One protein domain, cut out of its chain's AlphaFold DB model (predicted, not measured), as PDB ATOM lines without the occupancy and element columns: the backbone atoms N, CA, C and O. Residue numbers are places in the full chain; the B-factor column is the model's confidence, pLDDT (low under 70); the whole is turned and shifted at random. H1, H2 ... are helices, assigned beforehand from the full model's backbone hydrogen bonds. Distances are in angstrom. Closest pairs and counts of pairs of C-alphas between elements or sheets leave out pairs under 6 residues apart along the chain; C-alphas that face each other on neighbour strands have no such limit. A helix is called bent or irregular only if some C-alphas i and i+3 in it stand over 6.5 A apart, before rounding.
ATOM      1  N   THR A  53     -49.667 -36.015 -17.564       91.94
ATOM      2  CA  THR A  53     -50.663 -37.002 -17.103       91.94
ATOM      3  C   THR A  53     -51.074 -37.977 -18.214       91.94
ATOM      4  O   THR A  53     -51.085 -39.184 -17.979       91.94
ATOM      5  N   LEU A  54     -51.334 -37.488 -19.430       91.75
ATOM      6  CA  LEU A  54     -51.640 -38.310 -20.609       91.75
ATOM      7  C   LEU A  54     -50.538 -39.356 -20.878       91.75
ATOM      8  O   LEU A  54     -50.830 -40.538 -21.055       91.75
ATOM      9  N   ILE A  55     -49.271 -38.927 -20.868       90.50
ATOM     10  CA  ILE A  55     -48.088 -39.781 -21.085       90.50
ATOM     11  C   ILE A  55     -47.892 -40.780 -19.931       90.50
ATOM     12  O   ILE A  55     -47.552 -41.945 -20.152       90.50
ATOM     13  N   ASN A  56     -48.110 -40.345 -18.689       87.19
ATOM     14  CA  ASN A  56     -47.839 -41.151 -17.498       87.19
ATOM     15  C   ASN A  56     -48.963 -42.144 -17.155       87.19
ATOM     16  O   ASN A  56     -48.695 -43.151 -16.505       87.19
ATOM     17  N   THR A  57     -50.212 -41.869 -17.542       87.00
ATOM     18  CA  THR A  57     -51.390 -42.637 -17.101       87.00
ATOM     19  C   THR A  57     -52.183 -43.212 -18.268       87.00
ATOM     20  O   THR A  57     -52.297 -44.435 -18.374       87.00
ATOM     21  N   ASP A  58     -52.711 -42.375 -19.163       86.19
ATOM     22  CA  ASP A  58     -53.597 -42.844 -20.235       86.19
ATOM     23  C   ASP A  58     -52.844 -43.721 -21.241       86.19
ATOM     24  O   ASP A  58     -53.257 -44.847 -21.523       86.19
ATOM     25  N   ALA A  59     -51.690 -43.256 -21.726       84.81
ATOM     26  CA  ALA A  59     -50.877 -43.989 -22.693       84.81
ATOM     27  C   ALA A  59     -50.358 -45.329 -22.132       84.81
ATOM     28  O   ALA A  59     -50.391 -46.347 -22.821       84.81
ATOM     29  N   GLN A  60     -49.965 -45.372 -20.853       80.00
ATOM     30  CA  GLN A  60     -49.524 -46.611 -20.190       80.00
ATOM     31  C   GLN A  60     -50.692 -47.580 -19.929       80.00
ATOM     32  O   GLN A  60     -50.522 -48.799 -20.021       80.00
ATOM     33  N   THR A  61     -51.902 -47.059 -19.699       83.12
ATOM     34  CA  THR A  61     -53.133 -47.865 -19.620       83.12
ATOM     35  C   THR A  61     -53.484 -48.466 -20.985       83.12
ATOM     36  O   THR A  61     -53.855 -49.637 -21.070       83.12
ATOM     37  N   ILE A  62     -53.326 -47.697 -22.068       84.12
ATOM     38  CA  ILE A  62     -53.537 -48.164 -23.445       84.12
ATOM     39  C   ILE A  62     -52.493 -49.231 -23.814       84.12
ATOM     40  O   ILE A  62     -52.880 -50.307 -24.264       84.12
ATOM     41  N   ASN A  63     -51.205 -49.014 -23.525       79.81
ATOM     42  CA  ASN A  63     -50.155 -50.015 -23.762       79.81
ATOM     43  C   ASN A  63     -50.368 -51.304 -22.960       79.81
ATOM     44  O   ASN A  63     -50.157 -52.395 -23.484       79.81
ATOM     45  N   THR A  64     -50.853 -51.216 -21.719       79.31
ATOM     46  CA  THR A  64     -51.245 -52.409 -20.947       79.31
ATOM     47  C   THR A  64     -52.345 -53.201 -21.666       79.31
ATOM     48  O   THR A  64     -52.206 -54.410 -21.837       79.31
ATOM     49  N   LYS A  65     -53.387 -52.529 -22.181       80.94
ATOM     50  CA  LYS A  65     -54.450 -53.181 -22.970       80.94
ATOM     51  C   LYS A  65     -53.938 -53.798 -24.273       80.94
ATOM     52  O   LYS A  65     -54.328 -54.916 -24.590       80.94
ATOM     53  N   ILE A  66     -53.057 -53.117 -25.012       83.00
ATOM     54  CA  ILE A  66     -52.452 -53.660 -26.243       83.00
ATOM     55  C   ILE A  66     -51.663 -54.938 -25.929       83.00
ATOM     56  O   ILE A  66     -51.788 -55.923 -26.651       83.00
ATOM     57  N   ASN A  67     -50.918 -54.969 -24.821       78.62
ATOM     58  CA  ASN A  67     -50.199 -56.166 -24.379       78.62
ATOM     59  C   ASN A  67     -51.150 -57.313 -23.974       78.62
ATOM     60  O   ASN A  67     -50.901 -58.462 -24.340       78.62
ATOM     61  N   GLU A  68     -52.257 -57.029 -23.273       79.50
ATOM     62  CA  GLU A  68     -53.300 -58.028 -22.973       79.50
ATOM     63  C   GLU A  68     -53.941 -58.604 -24.247       79.50
ATOM     64  O   GLU A  68     -54.138 -59.817 -24.346       79.50
ATOM     65  N   LEU A  69     -54.236 -57.752 -25.235       79.06
ATOM     66  CA  LEU A  69     -54.746 -58.161 -26.545       79.06
ATOM     67  C   LEU A  69     -53.714 -59.014 -27.294       79.06
ATOM     68  O   LEU A  69     -54.045 -60.100 -27.765       79.06
ATOM     69  N   PHE A  70     -52.448 -58.590 -27.337       75.75
ATOM     70  CA  PHE A  70     -51.380 -59.315 -28.029       75.75
ATOM     71  C   PHE A  70     -51.219 -60.754 -27.521       75.75
ATOM     72  O   PHE A  70     -51.023 -61.658 -28.329       75.75
ATOM     73  N   VAL A  71     -51.387 -61.014 -26.216       79.38
ATOM     74  CA  VAL A  71     -51.369 -62.385 -25.663       79.38
ATOM     75  C   VAL A  71     -52.457 -63.280 -26.278       79.38
ATOM     76  O   VAL A  71     -52.206 -64.466 -26.492       79.38
ATOM     77  N   LYS A  72     -53.637 -62.734 -26.601       76.31
ATOM     78  CA  LYS A  72     -54.712 -63.473 -27.287       76.31
ATOM     79  C   LYS A  72     -54.446 -63.662 -28.777       76.31
ATOM     80  O   LYS A  72     -54.792 -64.700 -29.329       76.31
ATOM     81  N   ILE A  73     -53.899 -62.633 -29.425       78.31
ATOM     82  CA  ILE A  73     -53.750 -62.568 -30.882       78.31
ATOM     83  C   ILE A  73     -52.526 -63.375 -31.333       78.31
ATOM     84  O   ILE A  73     -52.566 -64.002 -32.387       78.31
ATOM     85  N   LYS A  74     -51.450 -63.416 -30.531       78.88
ATOM     86  CA  LYS A  74     -50.169 -64.049 -30.883       78.88
ATOM     87  C   LYS A  74     -50.294 -65.460 -31.491       78.88
ATOM     88  O   LYS A  74     -49.612 -65.682 -32.485       78.88
ATOM     89  N   PRO A  75     -51.133 -66.394 -30.992       77.62
ATOM     90  CA  PRO A  75     -51.295 -67.708 -31.618       77.62
ATOM     91  C   PRO A  75     -51.779 -67.636 -33.071       77.62
ATOM     92  O   PRO A  75     -51.283 -68.393 -33.892       77.62
ATOM     93  N   LEU A  76     -52.676 -66.694 -33.400       72.00
ATOM     94  CA  LEU A  76     -53.121 -66.447 -34.776       72.00
ATOM     95  C   LEU A  76     -51.960 -65.928 -35.631       72.00
ATOM     96  O   LEU A  76     -51.776 -66.358 -36.760       72.00
ATOM     97  N   LEU A  77     -51.146 -65.019 -35.084       73.00
ATOM     98  CA  LEU A  77     -49.998 -64.443 -35.792       73.00
ATOM     99  C   LEU A  77     -48.890 -65.479 -36.034       73.00
ATOM    100  O   LEU A  77     -48.283 -65.478 -37.098       73.00
ATOM    101  N   ASP A  78     -48.650 -66.379 -35.077       76.25
ATOM    102  CA  ASP A  78     -47.617 -67.422 -35.153       76.25
ATOM    103  C   ASP A  78     -47.838 -68.423 -36.308       76.25
ATOM    104  O   ASP A  78     -46.898 -69.120 -36.699       76.25
ATOM    105  N   GLU A  79     -49.044 -68.486 -36.888       76.56
ATOM    106  CA  GLU A  79     -49.342 -69.283 -38.089       76.56
ATOM    107  C   GLU A  79     -48.829 -68.627 -39.393       76.56
ATOM    108  O   GLU A  79     -48.662 -69.310 -40.410       76.56
ATOM    109  N   HIS A  80     -48.494 -67.329 -39.375       71.44
ATOM    110  CA  HIS A  80     -48.023 -66.572 -40.539       71.44
ATOM    111  C   HIS A  80     -46.510 -66.307 -40.506       71.44
ATOM    112  O   HIS A  80     -45.916 -65.979 -39.482       71.44
ATOM    113  N   LYS A  81     -45.862 -66.418 -41.675       65.94
ATOM    114  CA  LYS A  81     -44.402 -66.232 -41.817       65.94
ATOM    115  C   LYS A  81     -43.960 -64.774 -41.722       65.94
ATOM    116  O   LYS A  81     -42.882 -64.514 -41.196       65.94
ATOM    117  N   ASP A  82     -44.774 -63.862 -42.243       68.00
ATOM    118  CA  ASP A  82     -44.645 -62.431 -42.005       68.00
ATOM    119  C   ASP A  82     -45.950 -61.936 -41.378       68.00
ATOM    120  O   ASP A  82     -47.020 -61.950 -41.986       68.00
ATOM    121  N   VAL A  83     -45.849 -61.553 -40.112       63.16
ATOM    122  CA  VAL A  83     -46.979 -61.102 -39.300       63.16
ATOM    123  C   VAL A  83     -47.392 -59.667 -39.657       63.16
ATOM    124  O   VAL A  83     -48.528 -59.277 -39.396       63.16
ATOM    125  N   SER A  84     -46.506 -58.884 -40.281       61.62
ATOM    126  CA  SER A  84     -46.827 -57.532 -40.735       61.62
ATOM    127  C   SER A  84     -47.629 -57.570 -42.033       61.62
ATOM    128  O   SER A  84     -48.652 -56.899 -42.114       61.62
ATOM    129  N   GLU A  85     -47.269 -58.438 -42.984       62.09
ATOM    130  CA  GLU A  85     -48.113 -58.725 -44.154       62.09
ATOM    131  C   GLU A  85     -49.466 -59.325 -43.738       62.09
ATOM    132  O   GLU A  85     -50.503 -58.951 -44.287       62.09
ATOM    133  N   ALA A  86     -49.487 -60.208 -42.732       62.09
ATOM    134  CA  ALA A  86     -50.717 -60.864 -42.293       62.09
ATOM    135  C   ALA A  86     -51.811 -59.869 -41.850       62.09
ATOM    136  O   ALA A  86     -52.965 -60.010 -42.249       62.09
ATOM    137  N   ILE A  87     -51.452 -58.816 -41.106       65.75
ATOM    138  CA  ILE A  87     -52.387 -57.771 -40.634       65.75
ATOM    139  C   ILE A  87     -53.001 -56.945 -41.788       65.75
ATOM    140  O   ILE A  87     -54.070 -56.349 -41.621       65.75
ATOM    141  N   TYR A  88     -52.378 -56.933 -42.971       65.69
ATOM    142  CA  TYR A  88     -52.885 -56.222 -44.152       65.69
ATOM    143  C   TYR A  88     -53.597 -57.122 -45.172       65.69
ATOM    144  O   TYR A  88     -54.432 -56.626 -45.930       65.69
ATOM    145  N   PHE A  89     -53.297 -58.425 -45.207       64.75
ATOM    146  CA  PHE A  89     -53.717 -59.305 -46.309       64.75
ATOM    147  C   PHE A  89     -54.466 -60.588 -45.900       64.75
ATOM    148  O   PHE A  89     -54.926 -61.310 -46.784       64.75
ATOM    149  N   VAL A  90     -54.634 -60.871 -44.603       72.31
ATOM    150  CA  VAL A  90     -55.466 -61.984 -44.100       72.31
ATOM    151  C   VAL A  90     -56.878 -61.466 -43.817       72.31
ATOM    152  O   VAL A  90     -57.061 -60.566 -42.997       72.31
ATOM    153  N   GLU A  91     -57.893 -62.009 -44.495       73.25
ATOM    154  CA  GLU A  91     -59.268 -61.500 -44.374       73.25
ATOM    155  C   GLU A  91     -59.883 -61.831 -43.004       73.25
ATOM    156  O   GLU A  91     -60.597 -61.015 -42.427       73.25
ATOM    157  N   GLU A  92     -59.501 -62.953 -42.399       75.62
ATOM    158  CA  GLU A  92     -59.893 -63.351 -41.045       75.62
ATOM    159  C   GLU A  92     -59.438 -62.345 -39.965       75.62
ATOM    160  O   GLU A  92     -60.035 -62.264 -38.889       75.62
ATOM    161  N   PHE A  93     -58.400 -61.543 -40.233       79.31
ATOM    162  CA  PHE A  93     -57.873 -60.549 -39.287       79.31
ATOM    163  C   PHE A  93     -58.646 -59.219 -39.319       79.31
ATOM    164  O   PHE A  93     -58.619 -58.452 -38.351       79.31
ATOM    165  N   LYS A  94     -59.395 -58.973 -40.397       78.50
ATOM    166  CA  LYS A  94     -60.284 -57.817 -40.555       78.50
ATOM    167  C   LYS A  94     -61.507 -57.903 -39.645       78.50
ATOM    168  O   LYS A  94     -61.883 -56.904 -39.038       78.50
ATOM    169  N   ASP A  95     -62.073 -59.098 -39.502       80.19
ATOM    170  CA  ASP A  95     -63.292 -59.333 -38.715       80.19
ATOM    171  C   ASP A  95     -62.998 -59.750 -37.254       80.19
ATOM    172  O   ASP A  95     -63.905 -59.827 -36.423       80.19
ATOM    173  N   SER A  96     -61.725 -59.972 -36.904       84.31
ATOM    174  CA  SER A  96     -61.277 -60.290 -35.541       84.31
ATOM    175  C   SER A  96     -61.282 -59.052 -34.634       84.31
ATOM    176  O   SER A  96     -60.406 -58.191 -34.735       84.31
ATOM    177  N   GLU A  97     -62.248 -58.966 -33.709       85.06
ATOM    178  CA  GLU A  97     -62.407 -57.810 -32.805       85.06
ATOM    179  C   GLU A  97     -61.133 -57.502 -32.000       85.06
ATOM    180  O   GLU A  97     -60.737 -56.342 -31.922       85.06
ATOM    181  N   ASP A  98     -60.435 -58.521 -31.489       83.31
ATOM    182  CA  ASP A  98     -59.188 -58.325 -30.739       83.31
ATOM    183  C   ASP A  98     -58.068 -57.707 -31.600       83.31
ATOM    184  O   ASP A  98     -57.299 -56.881 -31.105       83.31
ATOM    185  N   ILE A  99     -57.994 -58.041 -32.896       83.50
ATOM    186  CA  ILE A  99     -57.026 -57.440 -33.833       83.50
ATOM    187  C   ILE A  99     -57.409 -55.996 -34.149       83.50
ATOM    188  O   ILE A  99     -56.558 -55.107 -34.099       83.50
ATOM    189  N   GLN A 100     -58.686 -55.742 -34.432       85.12
ATOM    190  CA  GLN A 100     -59.176 -54.394 -34.722       85.12
ATOM    191  C   GLN A 100     -58.976 -53.458 -33.519       85.12
ATOM    192  O   GLN A 100     -58.528 -52.323 -33.690       85.12
ATOM    193  N   ASP A 101     -59.203 -53.948 -32.300       84.75
ATOM    194  CA  ASP A 101     -58.938 -53.210 -31.065       84.75
ATOM    195  C   ASP A 101     -57.434 -52.987 -30.824       84.75
ATOM    196  O   ASP A 101     -57.042 -51.901 -30.392       84.75
ATOM    197  N   ALA A 102     -56.561 -53.947 -31.158       84.12
ATOM    198  CA  ALA A 102     -55.109 -53.755 -31.076       84.12
ATOM    199  C   ALA A 102     -54.607 -52.685 -32.067       84.12
ATOM    200  O   ALA A 102     -53.794 -51.835 -31.692       84.12
ATOM    201  N   ILE A 103     -55.150 -52.656 -33.292       84.94
ATOM    202  CA  ILE A 103     -54.893 -51.599 -34.286       84.94
ATOM    203  C   ILE A 103     -55.361 -50.237 -33.748       84.94
ATOM    204  O   ILE A 103     -54.602 -49.265 -33.785       84.94
ATOM    205  N   ILE A 104     -56.573 -50.158 -33.182       87.12
ATOM    206  CA  ILE A 104     -57.095 -48.937 -32.538       87.12
ATOM    207  C   ILE A 104     -56.165 -48.470 -31.414       87.12
ATOM    208  O   ILE A 104     -55.895 -47.271 -31.302       87.12
ATOM    209  N   GLY A 105     -55.660 -49.397 -30.599       86.75
ATOM    210  CA  GLY A 105     -54.686 -49.118 -29.550       86.75
ATOM    211  C   GLY A 105     -53.420 -48.477 -30.105       86.75
ATOM    212  O   GLY A 105     -53.093 -47.352 -29.721       86.75
ATOM    213  N   GLN A 106     -52.754 -49.139 -31.054       85.19
ATOM    214  CA  GLN A 106     -51.485 -48.659 -31.607       85.19
ATOM    215  C   GLN A 106     -51.624 -47.281 -32.265       85.19
ATOM    216  O   GLN A 106     -50.840 -46.370 -31.995       85.19
ATOM    217  N   TYR A 107     -52.680 -47.073 -33.054       87.56
ATOM    218  CA  TYR A 107     -52.953 -45.773 -33.673       87.56
ATOM    219  C   TYR A 107     -53.412 -44.705 -32.666       87.56
ATOM    220  O   TYR A 107     -53.383 -43.514 -32.980       87.56
ATOM    221  N   THR A 108     -53.816 -45.084 -31.450       90.00
ATOM    222  CA  THR A 108     -54.066 -44.137 -30.350       90.00
ATOM    223  C   THR A 108     -52.758 -43.737 -29.655       90.00
ATOM    224  O   THR A 108     -52.585 -42.564 -29.335       90.00
ATOM    225  N   ILE A 109     -51.786 -44.645 -29.520       89.44
ATOM    226  CA  ILE A 109     -50.427 -44.311 -29.048       89.44
ATOM    227  C   ILE A 109     -49.708 -43.396 -30.045       89.44
ATOM    228  O   ILE A 109     -49.192 -42.351 -29.653       89.44
ATOM    229  N   MET A 110     -49.775 -43.698 -31.346       88.88
ATOM    230  CA  MET A 110     -49.266 -42.806 -32.399       88.88
ATOM    231  C   MET A 110     -49.899 -41.407 -32.340       88.88
ATOM    232  O   MET A 110     -49.209 -40.410 -32.555       88.88
ATOM    233  N   ALA A 111     -51.191 -41.310 -32.009       91.81
ATOM    234  CA  ALA A 111     -51.867 -40.029 -31.822       91.81
ATOM    235  C   ALA A 111     -51.357 -39.267 -30.587       91.81
ATOM    236  O   ALA A 111     -51.123 -38.060 -30.670       91.81
ATOM    237  N   ILE A 112     -51.121 -39.957 -29.467       92.94
ATOM    238  CA  ILE A 112     -50.524 -39.377 -28.254       92.94
ATOM    239  C   ILE A 112     -49.095 -38.886 -28.533       92.94
ATOM    240  O   ILE A 112     -48.754 -37.767 -28.139       92.94
ATOM    241  N   ASN A 113     -48.291 -39.646 -29.282       92.62
ATOM    242  CA  ASN A 113     -46.957 -39.219 -29.708       92.62
ATOM    243  C   ASN A 113     -47.040 -37.977 -30.607       92.62
ATOM    244  O   ASN A 113     -46.358 -36.990 -30.343       92.62
ATOM    245  N   ALA A 114     -47.933 -37.951 -31.601       92.94
ATOM    246  CA  ALA A 114     -48.129 -36.775 -32.453       92.94
ATOM    247  C   ALA A 114     -48.601 -35.536 -31.663       92.94
ATOM    248  O   ALA A 114     -48.089 -34.441 -31.885       92.94
ATOM    249  N   LYS A 115     -49.517 -35.689 -30.695       93.50
ATOM    250  CA  LYS A 115     -49.965 -34.599 -29.804       93.50
ATOM    251  C   LYS A 115     -48.834 -34.075 -28.918       93.50
ATOM    252  O   LYS A 115     -48.687 -32.863 -28.770       93.50
ATOM    253  N   THR A 116     -48.022 -34.977 -28.371       93.62
ATOM    254  CA  THR A 116     -46.827 -34.640 -27.583       93.62
ATOM    255  C   THR A 116     -45.817 -33.876 -28.441       93.62
ATOM    256  O   THR A 116     -45.317 -32.834 -28.029       93.62
ATOM    257  N   ALA A 117     -45.582 -34.321 -29.675       93.00
ATOM    258  CA  ALA A 117     -44.697 -33.647 -30.614       93.00
ATOM    259  C   ALA A 117     -45.226 -32.256 -31.028       93.00
ATOM    260  O   ALA A 117     -44.449 -31.305 -31.068       93.00
ATOM    261  N   LEU A 118     -46.539 -32.099 -31.270       92.44
ATOM    262  CA  LEU A 118     -47.165 -30.796 -31.567       92.44
ATOM    263  C   LEU A 118     -47.026 -29.791 -30.416       92.44
ATOM    264  O   LEU A 118     -46.868 -28.598 -30.668       92.44
ATOM    265  N   PHE A 119     -47.069 -30.257 -29.165       93.25
ATOM    266  CA  PHE A 119     -46.760 -29.425 -28.004       93.25
ATOM    267  C   PHE A 119     -45.285 -29.006 -28.000       93.25
ATOM    268  O   PHE A 119     -44.984 -27.823 -27.875       93.25
ATOM    269  N   LEU A 120     -44.367 -29.957 -28.191       92.50
ATOM    270  CA  LEU A 120     -42.924 -29.701 -28.148       92.50
ATOM    271  C   LEU A 120     -42.441 -28.782 -29.275       92.50
ATOM    272  O   LEU A 120     -41.619 -27.908 -29.022       92.50
ATOM    273  N   ALA A 121     -43.024 -28.868 -30.471       91.56
ATOM    274  CA  ALA A 121     -42.723 -27.972 -31.590       91.56
ATOM    275  C   ALA A 121     -43.100 -26.486 -31.348       91.56
ATOM    276  O   ALA A 121     -42.822 -25.642 -32.199       91.56
ATOM    277  N   LYS A 122     -43.718 -26.146 -30.201       91.06
ATOM    278  CA  LYS A 122     -43.929 -24.759 -29.737       91.06
ATOM    279  C   LYS A 122     -42.751 -24.197 -28.923       91.06
ATOM    280  O   LYS A 122     -42.732 -23.000 -28.659       91.06
ATOM    281  N   TYR A 123     -41.794 -25.037 -28.527       91.69
ATOM    282  CA  TYR A 123     -40.649 -24.698 -27.673       91.69
ATOM    283  C   TYR A 123     -39.331 -24.633 -28.459       91.69
ATOM    284  O   TYR A 123     -39.214 -25.202 -29.546       91.69
ATOM    285  N   THR A 124     -38.307 -23.984 -27.889       92.69
ATOM    286  CA  THR A 124     -36.942 -23.996 -28.454       92.69
ATOM    287  C   THR A 124     -36.352 -25.418 -28.435       92.69
ATOM    288  O   THR A 124     -36.711 -26.189 -27.544       92.69
ATOM    289  N   PRO A 125     -35.412 -25.788 -29.331       92.69
ATOM    290  CA  PRO A 125     -34.767 -27.107 -29.290       92.69
ATOM    291  C   PRO A 125     -34.159 -27.443 -27.916       92.69
ATOM    292  O   PRO A 125     -34.312 -28.558 -27.423       92.69
ATOM    293  N   THR A 126     -33.570 -26.456 -27.230       93.06
ATOM    294  CA  THR A 126     -33.055 -26.593 -25.856       93.06
ATOM    295  C   THR A 126     -34.143 -27.008 -24.861       93.06
ATOM    296  O   THR A 126     -33.926 -27.890 -24.027       93.06
ATOM    297  N   ASP A 127     -35.327 -26.399 -24.946       93.62
ATOM    298  CA  ASP A 127     -36.462 -26.698 -24.069       93.62
ATOM    299  C   ASP A 127     -37.161 -28.016 -24.441       93.62
ATOM    300  O   ASP A 127     -37.650 -28.722 -23.557       93.62
ATOM    301  N   GLN A 128     -37.151 -28.398 -25.724       93.25
ATOM    302  CA  GLN A 128     -37.604 -29.712 -26.190       93.25
ATOM    303  C   GLN A 128     -36.723 -30.833 -25.617       93.25
ATOM    304  O   GLN A 128     -37.237 -31.757 -24.985       93.25
ATOM    305  N   VAL A 129     -35.396 -30.713 -25.753       92.25
ATOM    306  CA  VAL A 129     -34.413 -31.640 -25.160       92.25
ATOM    307  C   VAL A 129     -34.549 -31.675 -23.635       92.25
ATOM    308  O   VAL A 129     -34.486 -32.748 -23.030       92.25
ATOM    309  N   LYS A 130     -34.796 -30.530 -22.987       94.12
ATOM    310  CA  LYS A 130     -35.067 -30.473 -21.545       94.12
ATOM    311  C   LYS A 130     -36.331 -31.250 -21.167       94.12
ATOM    312  O   LYS A 130     -36.252 -32.101 -20.286       94.12
ATOM    313  N   PHE A 131     -37.466 -31.026 -21.838       93.75
ATOM    314  CA  PHE A 131     -38.702 -31.781 -21.587       93.75
ATOM    315  C   PHE A 131     -38.504 -33.285 -21.811       93.75
ATOM    316  O   PHE A 131     -38.975 -34.095 -21.011       93.75
ATOM    317  N   PHE A 132     -37.806 -33.665 -22.884       91.00
ATOM    318  CA  PHE A 132     -37.531 -35.062 -23.201       91.00
ATOM    319  C   PHE A 132     -36.718 -35.737 -22.095       91.00
ATOM    320  O   PHE A 132     -37.090 -36.816 -21.643       91.00
ATOM    321  N   ASN A 133     -35.680 -35.075 -21.576       91.56
ATOM    322  CA  ASN A 133     -34.908 -35.592 -20.446       91.56
ATOM    323  C   ASN A 133     -35.697 -35.581 -19.119       91.56
ATOM    324  O   ASN A 133     -35.564 -36.527 -18.348       91.56
ATOM    325  N   GLU A 134     -36.563 -34.587 -18.872       94.31
ATOM    326  CA  GLU A 134     -37.481 -34.556 -17.714       94.31
ATOM    327  C   GLU A 134     -38.463 -35.748 -17.696       94.31
ATOM    328  O   GLU A 134     -38.829 -36.218 -16.622       94.31
ATOM    329  N   ASN A 135     -38.891 -36.245 -18.865       92.31
ATOM    330  CA  ASN A 135     -39.972 -37.237 -19.001       92.31
ATOM    331  C   ASN A 135     -39.521 -38.569 -19.638       92.31
ATOM    332  O   ASN A 135     -40.358 -39.407 -19.989       92.31
ATOM    333  N   LYS A 136     -38.205 -38.771 -19.789       87.75
ATOM    334  CA  LYS A 136     -37.595 -39.775 -20.677       87.75
ATOM    335  C   LYS A 136     -38.157 -41.183 -20.515       87.75
ATOM    336  O   LYS A 136     -38.576 -41.785 -21.496       87.75
ATOM    337  N   GLU A 137     -38.213 -41.691 -19.286       87.50
ATOM    338  CA  GLU A 137     -38.665 -43.061 -19.008       87.50
ATOM    339  C   GLU A 137     -40.092 -43.321 -19.522       87.50
ATOM    340  O   GLU A 137     -40.376 -44.381 -20.077       87.50
ATOM    341  N   ASN A 138     -40.993 -42.343 -19.387       86.88
ATOM    342  CA  ASN A 138     -42.391 -42.498 -19.787       86.88
ATOM    343  C   ASN A 138     -42.613 -42.202 -21.277       86.88
ATOM    344  O   ASN A 138     -43.483 -42.823 -21.879       86.88
ATOM    345  N   LEU A 139     -41.783 -41.351 -21.892       86.19
ATOM    346  CA  LEU A 139     -41.730 -41.180 -23.350       86.19
ATOM    347  C   LEU A 139     -41.211 -42.446 -24.059       86.19
ATOM    348  O   LEU A 139     -41.743 -42.839 -25.095       86.19
ATOM    349  N   GLN A 140     -40.234 -43.141 -23.467       84.31
ATOM    350  CA  GLN A 140     -39.733 -44.421 -23.983       84.31
ATOM    351  C   GLN A 140     -40.757 -45.556 -23.836       84.31
ATOM    352  O   GLN A 140     -40.918 -46.356 -24.755       84.31
ATOM    353  N   LYS A 141     -41.534 -45.592 -22.740       81.56
ATOM    354  CA  LYS A 141     -42.656 -46.543 -22.564       81.56
ATOM    355  C   LYS A 141     -43.769 -46.412 -23.609       81.56
ATOM    356  O   LYS A 141     -44.612 -47.306 -23.672       81.56
ATOM    357  N   ILE A 142     -43.805 -45.322 -24.379       81.31
ATOM    358  CA  ILE A 142     -44.791 -45.072 -25.444       81.31
ATOM    359  C   ILE A 142     -44.142 -44.993 -26.836       81.31
ATOM    360  O   ILE A 142     -44.768 -44.513 -27.777       81.31
ATOM    361  N   GLU A 143     -42.895 -45.466 -26.974       82.00
ATOM    362  CA  GLU A 143     -42.130 -45.496 -28.233       82.00
ATOM    363  C   GLU A 143     -42.009 -44.111 -28.914       82.00
ATOM    364  O   GLU A 143     -41.917 -44.000 -30.141       82.00
ATOM    365  N   PHE A 144     -42.005 -43.023 -28.128       83.75
ATOM    366  CA  PHE A 144     -41.922 -41.661 -28.666       83.75
ATOM    367  C   PHE A 144     -40.616 -41.439 -29.441       83.75
ATOM    368  O   PHE A 144     -40.644 -40.890 -30.537       83.75
ATOM    369  N   ASP A 145     -39.482 -41.899 -28.904       74.44
ATOM    370  CA  ASP A 145     -38.155 -41.772 -29.521       74.44
ATOM    371  C   ASP A 145     -38.004 -42.609 -30.804       74.44
ATOM    372  O   ASP A 145     -37.264 -42.218 -31.705       74.44
ATOM    373  N   LEU A 146     -38.762 -43.703 -30.941       73.69
ATOM    374  CA  LEU A 146     -38.896 -44.450 -32.200       73.69
ATOM    375  C   LEU A 146     -39.823 -43.756 -33.217       73.69
ATOM    376  O   LEU A 146     -39.712 -44.010 -34.416       73.69
ATOM    377  N   THR A 147     -40.734 -42.895 -32.753       79.25
ATOM    378  CA  THR A 147     -41.688 -42.153 -33.599       79.25
ATOM    379  C   THR A 147     -41.106 -40.824 -34.102       79.25
ATOM    380  O   THR A 147     -41.362 -40.429 -35.238       79.25
ATOM    381  N   PHE A 148     -40.338 -40.135 -33.252       80.62
ATOM    382  CA  PHE A 148     -39.851 -38.766 -33.431       80.62
ATOM    383  C   PHE A 148     -38.405 -38.641 -32.926       80.62
ATOM    384  O   PHE A 148     -38.139 -38.161 -31.822       80.62
ATOM    385  N   THR A 149     -37.461 -39.083 -33.754       80.19
ATOM    386  CA  THR A 149     -36.015 -39.088 -33.466       80.19
ATOM    387  C   THR A 149     -35.386 -37.694 -33.351       80.19
ATOM    388  O   THR A 149     -34.340 -37.527 -32.731       80.19
ATOM    389  N   GLU A 150     -36.016 -36.681 -33.943       76.94
ATOM    390  CA  GLU A 150     -35.433 -35.366 -34.214       76.94
ATOM    391  C   GLU A 150     -35.301 -34.445 -32.982       76.94
ATOM    392  O   GLU A 150     -34.744 -33.358 -33.108       76.94
ATOM    393  N   ILE A 151     -35.763 -34.856 -31.791       73.19
ATOM    394  CA  ILE A 151     -35.591 -34.060 -30.556       73.19
ATOM    395  C   ILE A 151     -34.116 -33.868 -30.199       73.19
ATOM    396  O   ILE A 151     -33.714 -32.752 -29.883       73.19
ATOM    397  N   ASP A 152     -33.305 -34.927 -30.255       70.06
ATOM    398  CA  ASP A 152     -31.895 -34.890 -29.830       70.06
ATOM    399  C   ASP A 152     -30.961 -34.291 -30.921       70.06
ATOM    400  O   ASP A 152     -29.746 -34.493 -30.898       70.06
ATOM    401  N   HIS A 153     -31.517 -33.541 -31.885       73.44
ATOM    402  CA  HIS A 153     -30.803 -32.866 -32.976       73.44
ATOM    403  C   HIS A 153     -30.863 -31.331 -32.847       73.44
ATOM    404  O   HIS A 153     -31.828 -30.775 -32.330       73.44
ATOM    405  N   GLU A 154     -29.861 -30.628 -33.394       79.75
ATOM    406  CA  GLU A 154     -29.720 -29.155 -33.313       79.75
ATOM    407  C   GLU A 154     -30.948 -28.369 -33.818       79.75
ATOM    408  O   GLU A 154     -31.231 -27.270 -33.346       79.75
ATOM    409  N   ASP A 155     -31.682 -28.947 -34.770       82.25
ATOM    410  CA  ASP A 155     -32.866 -28.369 -35.413       82.25
ATOM    411  C   ASP A 155     -34.178 -28.559 -34.618       82.25
ATOM    412  O   ASP A 155     -35.160 -27.864 -34.894       82.25
ATOM    413  N   GLY A 156     -34.206 -29.509 -33.673       87.06
ATOM    414  CA  GLY A 156     -35.394 -29.937 -32.928       87.06
ATOM    415  C   GLY A 156     -36.559 -30.468 -33.782       87.06
ATOM    416  O   GLY A 156     -36.480 -30.634 -35.004       87.06
ATOM    417  N   LEU A 157     -37.698 -30.704 -33.124       90.31
ATOM    418  CA  LEU A 157     -38.968 -31.002 -33.783       90.31
ATOM    419  C   LEU A 157     -39.595 -29.755 -34.403       90.31
ATOM    420  O   LEU A 157     -39.686 -28.691 -33.787       90.31
ATOM    421  N   LYS A 158     -40.117 -29.944 -35.618       87.06
ATOM    422  CA  LYS A 158     -40.789 -28.928 -36.432       87.06
ATOM    423  C   LYS A 158     -42.179 -29.428 -36.818       87.06
ATOM    424  O   LYS A 158     -42.330 -30.568 -37.264       87.06
ATOM    425  N   SER A 159     -43.198 -28.572 -36.709       88.12
ATOM    426  CA  SER A 159     -44.607 -28.934 -36.955       88.12
ATOM    427  C   SER A 159     -44.860 -29.532 -38.343       88.12
ATOM    428  O   SER A 159     -45.752 -30.358 -38.507       88.12
ATOM    429  N   GLU A 160     -44.047 -29.175 -39.341       86.31
ATOM    430  CA  GLU A 160     -44.124 -29.752 -40.687       86.31
ATOM    431  C   GLU A 160     -43.772 -31.251 -40.752       86.31
ATOM    432  O   GLU A 160     -44.332 -31.964 -41.583       86.31
ATOM    433  N   TYR A 161     -42.886 -31.756 -39.887       86.69
ATOM    434  CA  TYR A 161     -42.551 -33.185 -39.818       86.69
ATOM    435  C   TYR A 161     -43.672 -33.963 -39.126       86.69
ATOM    436  O   TYR A 161     -44.034 -35.061 -39.547       86.69
ATOM    437  N   ILE A 162     -44.296 -33.337 -38.130       89.81
ATOM    438  CA  ILE A 162     -45.416 -33.907 -37.386       89.81
ATOM    439  C   ILE A 162     -46.665 -33.975 -38.274       89.81
ATOM    440  O   ILE A 162     -47.292 -35.025 -38.344       89.81
ATOM    441  N   GLU A 163     -46.976 -32.947 -39.070       86.69
ATOM    442  CA  GLU A 163     -48.043 -33.048 -40.079       86.69
ATOM    443  C   GLU A 163     -47.711 -34.060 -41.193       86.69
ATOM    444  O   GLU A 163     -48.604 -34.774 -41.652       86.69
ATOM    445  N   LYS A 164     -46.443 -34.222 -41.601       85.75
ATOM    446  CA  LYS A 164     -46.047 -35.318 -42.513       85.75
ATOM    447  C   LYS A 164     -46.310 -36.701 -41.895       85.75
ATOM    448  O   LYS A 164     -46.725 -37.603 -42.618       85.75
ATOM    449  N   PHE A 165     -46.127 -36.868 -40.583       87.50
ATOM    450  CA  PHE A 165     -46.505 -38.083 -39.853       87.50
ATOM    451  C   PHE A 165     -48.033 -38.261 -39.780       87.50
ATOM    452  O   PHE A 165     -48.543 -39.305 -40.189       87.50
ATOM    453  N   VAL A 166     -48.777 -37.230 -39.361       86.25
ATOM    454  CA  VAL A 166     -50.250 -37.251 -39.239       86.25
ATOM    455  C   VAL A 166     -50.929 -37.592 -40.569       86.25
ATOM    456  O   VAL A 166     -51.890 -38.356 -40.593       86.25
ATOM    457  N   ASN A 167     -50.412 -37.102 -41.698       83.38
ATOM    458  CA  ASN A 167     -50.965 -37.435 -43.013       83.38
ATOM    459  C   ASN A 167     -50.642 -38.867 -43.486       83.38
ATOM    460  O   ASN A 167     -51.378 -39.388 -44.320       83.38
ATOM    461  N   ARG A 168     -49.610 -39.537 -42.943       80.44
ATOM    462  CA  ARG A 168     -49.365 -40.974 -43.195       80.44
ATOM    463  C   ARG A 168     -50.383 -41.838 -42.451       80.44
ATOM    464  O   ARG A 168     -51.079 -42.628 -43.077       80.44
ATOM    465  N   ILE A 169     -50.530 -41.633 -41.137       77.94
ATOM    466  CA  ILE A 169     -51.481 -42.408 -40.315       77.94
ATOM    467  C   ILE A 169     -52.954 -42.174 -40.701       77.94
ATOM    468  O   ILE A 169     -53.801 -43.006 -40.395       77.94
ATOM    469  N   ALA A 170     -53.261 -41.075 -41.399       75.06
ATOM    470  CA  ALA A 170     -54.592 -40.769 -41.923       75.06
ATOM    471  C   ALA A 170     -54.908 -41.396 -43.299       75.06
ATOM    472  O   ALA A 170     -56.040 -41.256 -43.765       75.06
ATOM    473  N   GLY A 171     -53.930 -42.007 -43.984       70.50
ATOM    474  CA  GLY A 171     -54.008 -42.229 -45.434       70.50
ATOM    475  C   GLY A 171     -53.354 -43.498 -45.981       70.50
ATOM    476  O   GLY A 171     -53.185 -43.581 -47.196       70.50
ATOM    477  N   ASP A 172     -52.992 -44.468 -45.139       74.56
ATOM    478  CA  ASP A 172     -52.466 -45.765 -45.588       74.56
ATOM    479  C   ASP A 172     -53.537 -46.551 -46.386       74.56
ATOM    480  O   ASP A 172     -54.569 -46.927 -45.816       74.56
ATOM    481  N   PRO A 173     -53.355 -46.800 -47.702       74.12
ATOM    482  CA  PRO A 173     -54.401 -47.406 -48.522       74.12
ATOM    483  C   PRO A 173     -54.587 -48.908 -48.300       74.12
ATOM    484  O   PRO A 173     -55.600 -49.440 -48.752       74.12
ATOM    485  N   ASP A 174     -53.629 -49.598 -47.678       75.19
ATOM    486  CA  ASP A 174     -53.652 -51.051 -47.500       75.19
ATOM    487  C   ASP A 174     -54.206 -51.421 -46.121       75.19
ATOM    488  O   ASP A 174     -55.141 -52.223 -46.045       75.19
ATOM    489  N   LEU A 175     -53.810 -50.697 -45.065       77.44
ATOM    490  CA  LEU A 175     -54.522 -50.691 -43.780       77.44
ATOM    491  C   LEU A 175     -56.018 -50.418 -43.977       77.44
ATOM    492  O   LEU A 175     -56.865 -51.139 -43.459       77.44
ATOM    493  N   MET A 176     -56.373 -49.397 -44.763       81.06
ATOM    494  CA  MET A 176     -57.774 -48.999 -44.966       81.06
ATOM    495  C   MET A 176     -58.619 -50.042 -45.730       81.06
ATOM    496  O   MET A 176     -59.845 -49.889 -45.795       81.06
ATOM    497  N   LYS A 177     -58.005 -51.110 -46.266       79.25
ATOM    498  CA  LYS A 177     -58.688 -52.303 -46.802       79.25
ATOM    499  C   LYS A 177     -58.843 -53.405 -45.747       79.25
ATOM    500  O   LYS A 177     -59.889 -54.050 -45.729       79.25
ATOM    501  N   SER A 178     -57.842 -53.605 -44.884       76.00
ATOM    502  CA  SER A 178     -57.798 -54.701 -43.900       76.00
ATOM    503  C   SER A 178     -58.551 -54.432 -42.593       76.00
ATOM    504  O   SER A 178     -58.610 -55.300 -41.726       76.00
ATOM    505  N   ILE A 179     -59.163 -53.254 -42.440       83.19
ATOM    506  CA  ILE A 179     -59.888 -52.867 -41.221       83.19
ATOM    507  C   ILE A 179     -61.393 -52.648 -41.438       83.19
ATOM    508  O   ILE A 179     -61.848 -52.276 -42.526       83.19
ATOM    509  N   THR A 180     -62.175 -52.827 -40.370       86.88
ATOM    510  CA  THR A 180     -63.625 -52.557 -40.366       86.88
ATOM    511  C   THR A 180     -63.940 -51.062 -40.476       86.88
ATOM    512  O   THR A 180     -63.105 -50.207 -40.173       86.88
ATOM    513  N   ASP A 181     -65.174 -50.709 -40.844       88.06
ATOM    514  CA  ASP A 181     -65.592 -49.301 -40.883       88.06
ATOM    515  C   ASP A 181     -65.646 -48.654 -39.480       88.06
ATOM    516  O   ASP A 181     -65.256 -47.493 -39.349       88.06
ATOM    517  N   LYS A 182     -65.970 -49.421 -38.417       85.69
ATOM    518  CA  LYS A 182     -65.806 -49.020 -36.994       85.69
ATOM    519  C   LYS A 182     -64.366 -48.567 -36.733       85.69
ATOM    520  O   LYS A 182     -64.137 -47.503 -36.156       85.69
ATOM    521  N   THR A 183     -63.390 -49.341 -37.208       86.94
ATOM    522  CA  THR A 183     -61.961 -49.022 -37.093       86.94
ATOM    523  C   THR A 183     -61.612 -47.760 -37.887       86.94
ATOM    524  O   THR A 183     -60.965 -46.872 -37.345       86.94
ATOM    525  N   LYS A 184     -62.098 -47.604 -39.129       88.12
ATOM    526  CA  LYS A 184     -61.852 -46.400 -39.961       88.12
ATOM    527  C   LYS A 184     -62.401 -45.130 -39.320       88.12
ATOM    528  O   LYS A 184     -61.731 -44.101 -39.330       88.12
ATOM    529  N   GLU A 185     -63.610 -45.177 -38.765       89.50
ATOM    530  CA  GLU A 185     -64.179 -44.060 -38.004       89.50
ATOM    531  C   GLU A 185     -63.348 -43.746 -36.763       89.50
ATOM    532  O   GLU A 185     -63.060 -42.581 -36.490       89.50
ATOM    533  N   ARG A 186     -62.895 -44.773 -36.043       88.25
ATOM    534  CA  ARG A 186     -62.038 -44.598 -34.875       88.25
ATOM    535  C   ARG A 186     -60.674 -43.989 -35.231       88.25
ATOM    536  O   ARG A 186     -60.228 -43.086 -34.527       88.25
ATOM    537  N   LEU A 187     -60.056 -44.386 -36.345       89.19
ATOM    538  CA  LEU A 187     -58.835 -43.744 -36.847       89.19
ATOM    539  C   LEU A 187     -59.077 -42.267 -37.198       89.19
ATOM    540  O   LEU A 187     -58.280 -41.424 -36.796       89.19
ATOM    541  N   LYS A 188     -60.198 -41.915 -37.849       91.56
ATOM    542  CA  LYS A 188     -60.555 -40.504 -38.118       91.56
ATOM    543  C   LYS A 188     -60.651 -39.678 -36.830       91.56
ATOM    544  O   LYS A 188     -60.026 -38.622 -36.766       91.56
ATOM    545  N   LYS A 189     -61.326 -40.188 -35.786       92.44
ATOM    546  CA  LYS A 189     -61.394 -39.529 -34.462       92.44
ATOM    547  C   LYS A 189     -60.002 -39.264 -33.881       92.44
ATOM    548  O   LYS A 189     -59.774 -38.200 -33.310       92.44
ATOM    549  N   ASN A 190     -59.058 -40.196 -34.049       91.81
ATOM    550  CA  ASN A 190     -57.673 -39.992 -33.620       91.81
ATOM    551  C   ASN A 190     -57.012 -38.831 -34.396       91.81
ATOM    552  O   ASN A 190     -56.396 -37.972 -33.772       91.81
ATOM    553  N   ILE A 191     -57.173 -38.749 -35.725       93.31
ATOM    554  CA  ILE A 191     -56.629 -37.640 -36.542       93.31
ATOM    555  C   ILE A 191     -57.242 -36.287 -36.151       93.31
ATOM    556  O   ILE A 191     -56.522 -35.297 -36.002       93.31
ATOM    557  N   GLU A 192     -58.561 -36.244 -35.962       94.19
ATOM    558  CA  GLU A 192     -59.295 -35.056 -35.510       94.19
ATOM    559  C   GLU A 192     -58.792 -34.583 -34.140       94.19
ATOM    560  O   GLU A 192     -58.481 -33.406 -33.967       94.19
ATOM    561  N   TRP A 193     -58.610 -35.506 -33.193       94.81
ATOM    562  CA  TRP A 193     -58.079 -35.217 -31.859       94.81
ATOM    563  C   TRP A 193     -56.629 -34.727 -31.883       94.81
ATOM    564  O   TRP A 193     -56.295 -33.836 -31.106       94.81
ATOM    565  N   ILE A 194     -55.765 -35.223 -32.783       93.62
ATOM    566  CA  ILE A 194     -54.406 -34.673 -32.950       93.62
ATOM    567  C   ILE A 194     -54.483 -33.205 -33.398       93.62
ATOM    568  O   ILE A 194     -53.826 -32.352 -32.797       93.62
ATOM    569  N   ARG A 195     -55.319 -32.912 -34.403       92.69
ATOM    570  CA  ARG A 195     -55.450 -31.587 -35.040       92.69
ATOM    571  C   ARG A 195     -56.236 -30.556 -34.225       92.69
ATOM    572  O   ARG A 195     -56.064 -29.360 -34.435       92.69
ATOM    573  N   ASP A 196     -57.045 -31.003 -33.271       93.25
ATOM    574  CA  ASP A 196     -57.658 -30.193 -32.214       93.25
ATOM    575  C   ASP A 196     -56.562 -29.695 -31.242       93.25
ATOM    576  O   ASP A 196     -56.355 -30.238 -30.157       93.25
TER     577      ASP A 196
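What this domain is: This is residues 53 to 196 of the 203 residues of an uncharacterized protein of Spiroplasma clarkii (UniProt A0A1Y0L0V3). This is an elongated, all-helix body whose long helices run roughly lengthwise: H4 goes through the middle, with H1 slanting along one side of it and H8 and H10 along the other. The short helices H2, H3 and H9 gather at one end; at the other end the kinked H5 folds back from H4 towards the first residues of H1, with H7 packed on it. The printed part has 144 residues with ten named helices, H1 to H10 in chain order, and no named strand. It is compact, with a radius of gyration of the C-alphas of 16.2 A, and the C-alphas span 48 by 27 by 26 A.

Where its parts are: H1, residues 53 to 77, begins at C-alpha 53 (-50.663, -37.002, -17.103) and is 33.2 A long from first to last C-alpha. It has a kink of 44 degrees near residue 71 and is only just irregular: C-alphas 72 and 75 are 7.0 A apart. H2 is residues 83 to 89 and H3 is residues 91 to 94. H4, residues 97 to 120, is 34.5 A long and ends at C-alpha 120 (-42.924, -29.701, -28.148). H5, residues 125 to 140, is 18.8 A long and irregular, with C-alphas 134 and 137 8.7 A apart and a kink of 67 degrees near residue 134. H6 is residues 144 to 147. H7, residues 149 to 152, is only just irregular, with C-alphas 149 and 152 6.9 A apart. H8, residues 159 to 169, is 15.5 A long, and H9 is residues 175 to 178. H10, residues 181 to 195, is 21.2 A long and ends at C-alpha 195 (-55.450, -31.587, -35.040).

How they stand to each other: H4 is the hub, touching five other helices. H1 touches it at a shallow tilt of 31 degrees, opposite ways; the closest C-alphas, of Ile 66 and Ala 102, are 5.5 A apart. H4, H8 and H10 form an up and down bundle, each running against the one before it in the chain. H10 touches H4 at a shallow tilt of 9 degrees, the same way, closest at the C-alphas of Lys 115 and Ile 194, 5.4 A. H8 touches residues 107 to 118 of H4 at a shallow tilt of 8 degrees, opposite ways, closest at the C-alphas of Leu 118 and Ser 159, 6.2 A. H8 and H10 only just touch, with 3 pairs of C-alphas within 8 A, the closest those of Val 166 and Ile 191 at 6.9 A. H6 only just touches H4, also with 3 pairs; the C-alphas of Asn 113 and Phe 144 are closest, 5.7 A apart. H3 and H4 touch only at the corner, and only just, with 3 pairs, closest at the C-alphas of Phe 93 and Ile 99, 6.3 A. H9 touches H2, with the C-alphas of Tyr 88 and Ser 178 closest at 5.1 A. H7 touches residues 125 to 132 of H5, closest at the C-alphas of Val 129 and Ile 151, 6.0 A. H1 and H5 touch only at their ends, and only just, with 3 pairs; the C-alphas of Asn 56 and Asn 138 are closest, 6.1 A apart. H1 and H10 are apart. Every O i to N i+4 pair is within hydrogen-bond range in H4, H8 and H10, against 16 of 21 in H1, 2 of 3 in H2 and 10 of 12 in H5; H3, H6, H7 and H9 are too short for such a pair.

The domain as a whole: The two C-alphas farthest apart, those of Glu 92 and Thr 126, are 48.0 A from each other. The printed part has no cut and no long link; the link from H7 to H8, 6 residues, is short but not tight, and the other links are tight. The mean pLDDT of the printed part is 83.5, and residues 81 to 89, of which 83 to 89 belong to H2, are under 70.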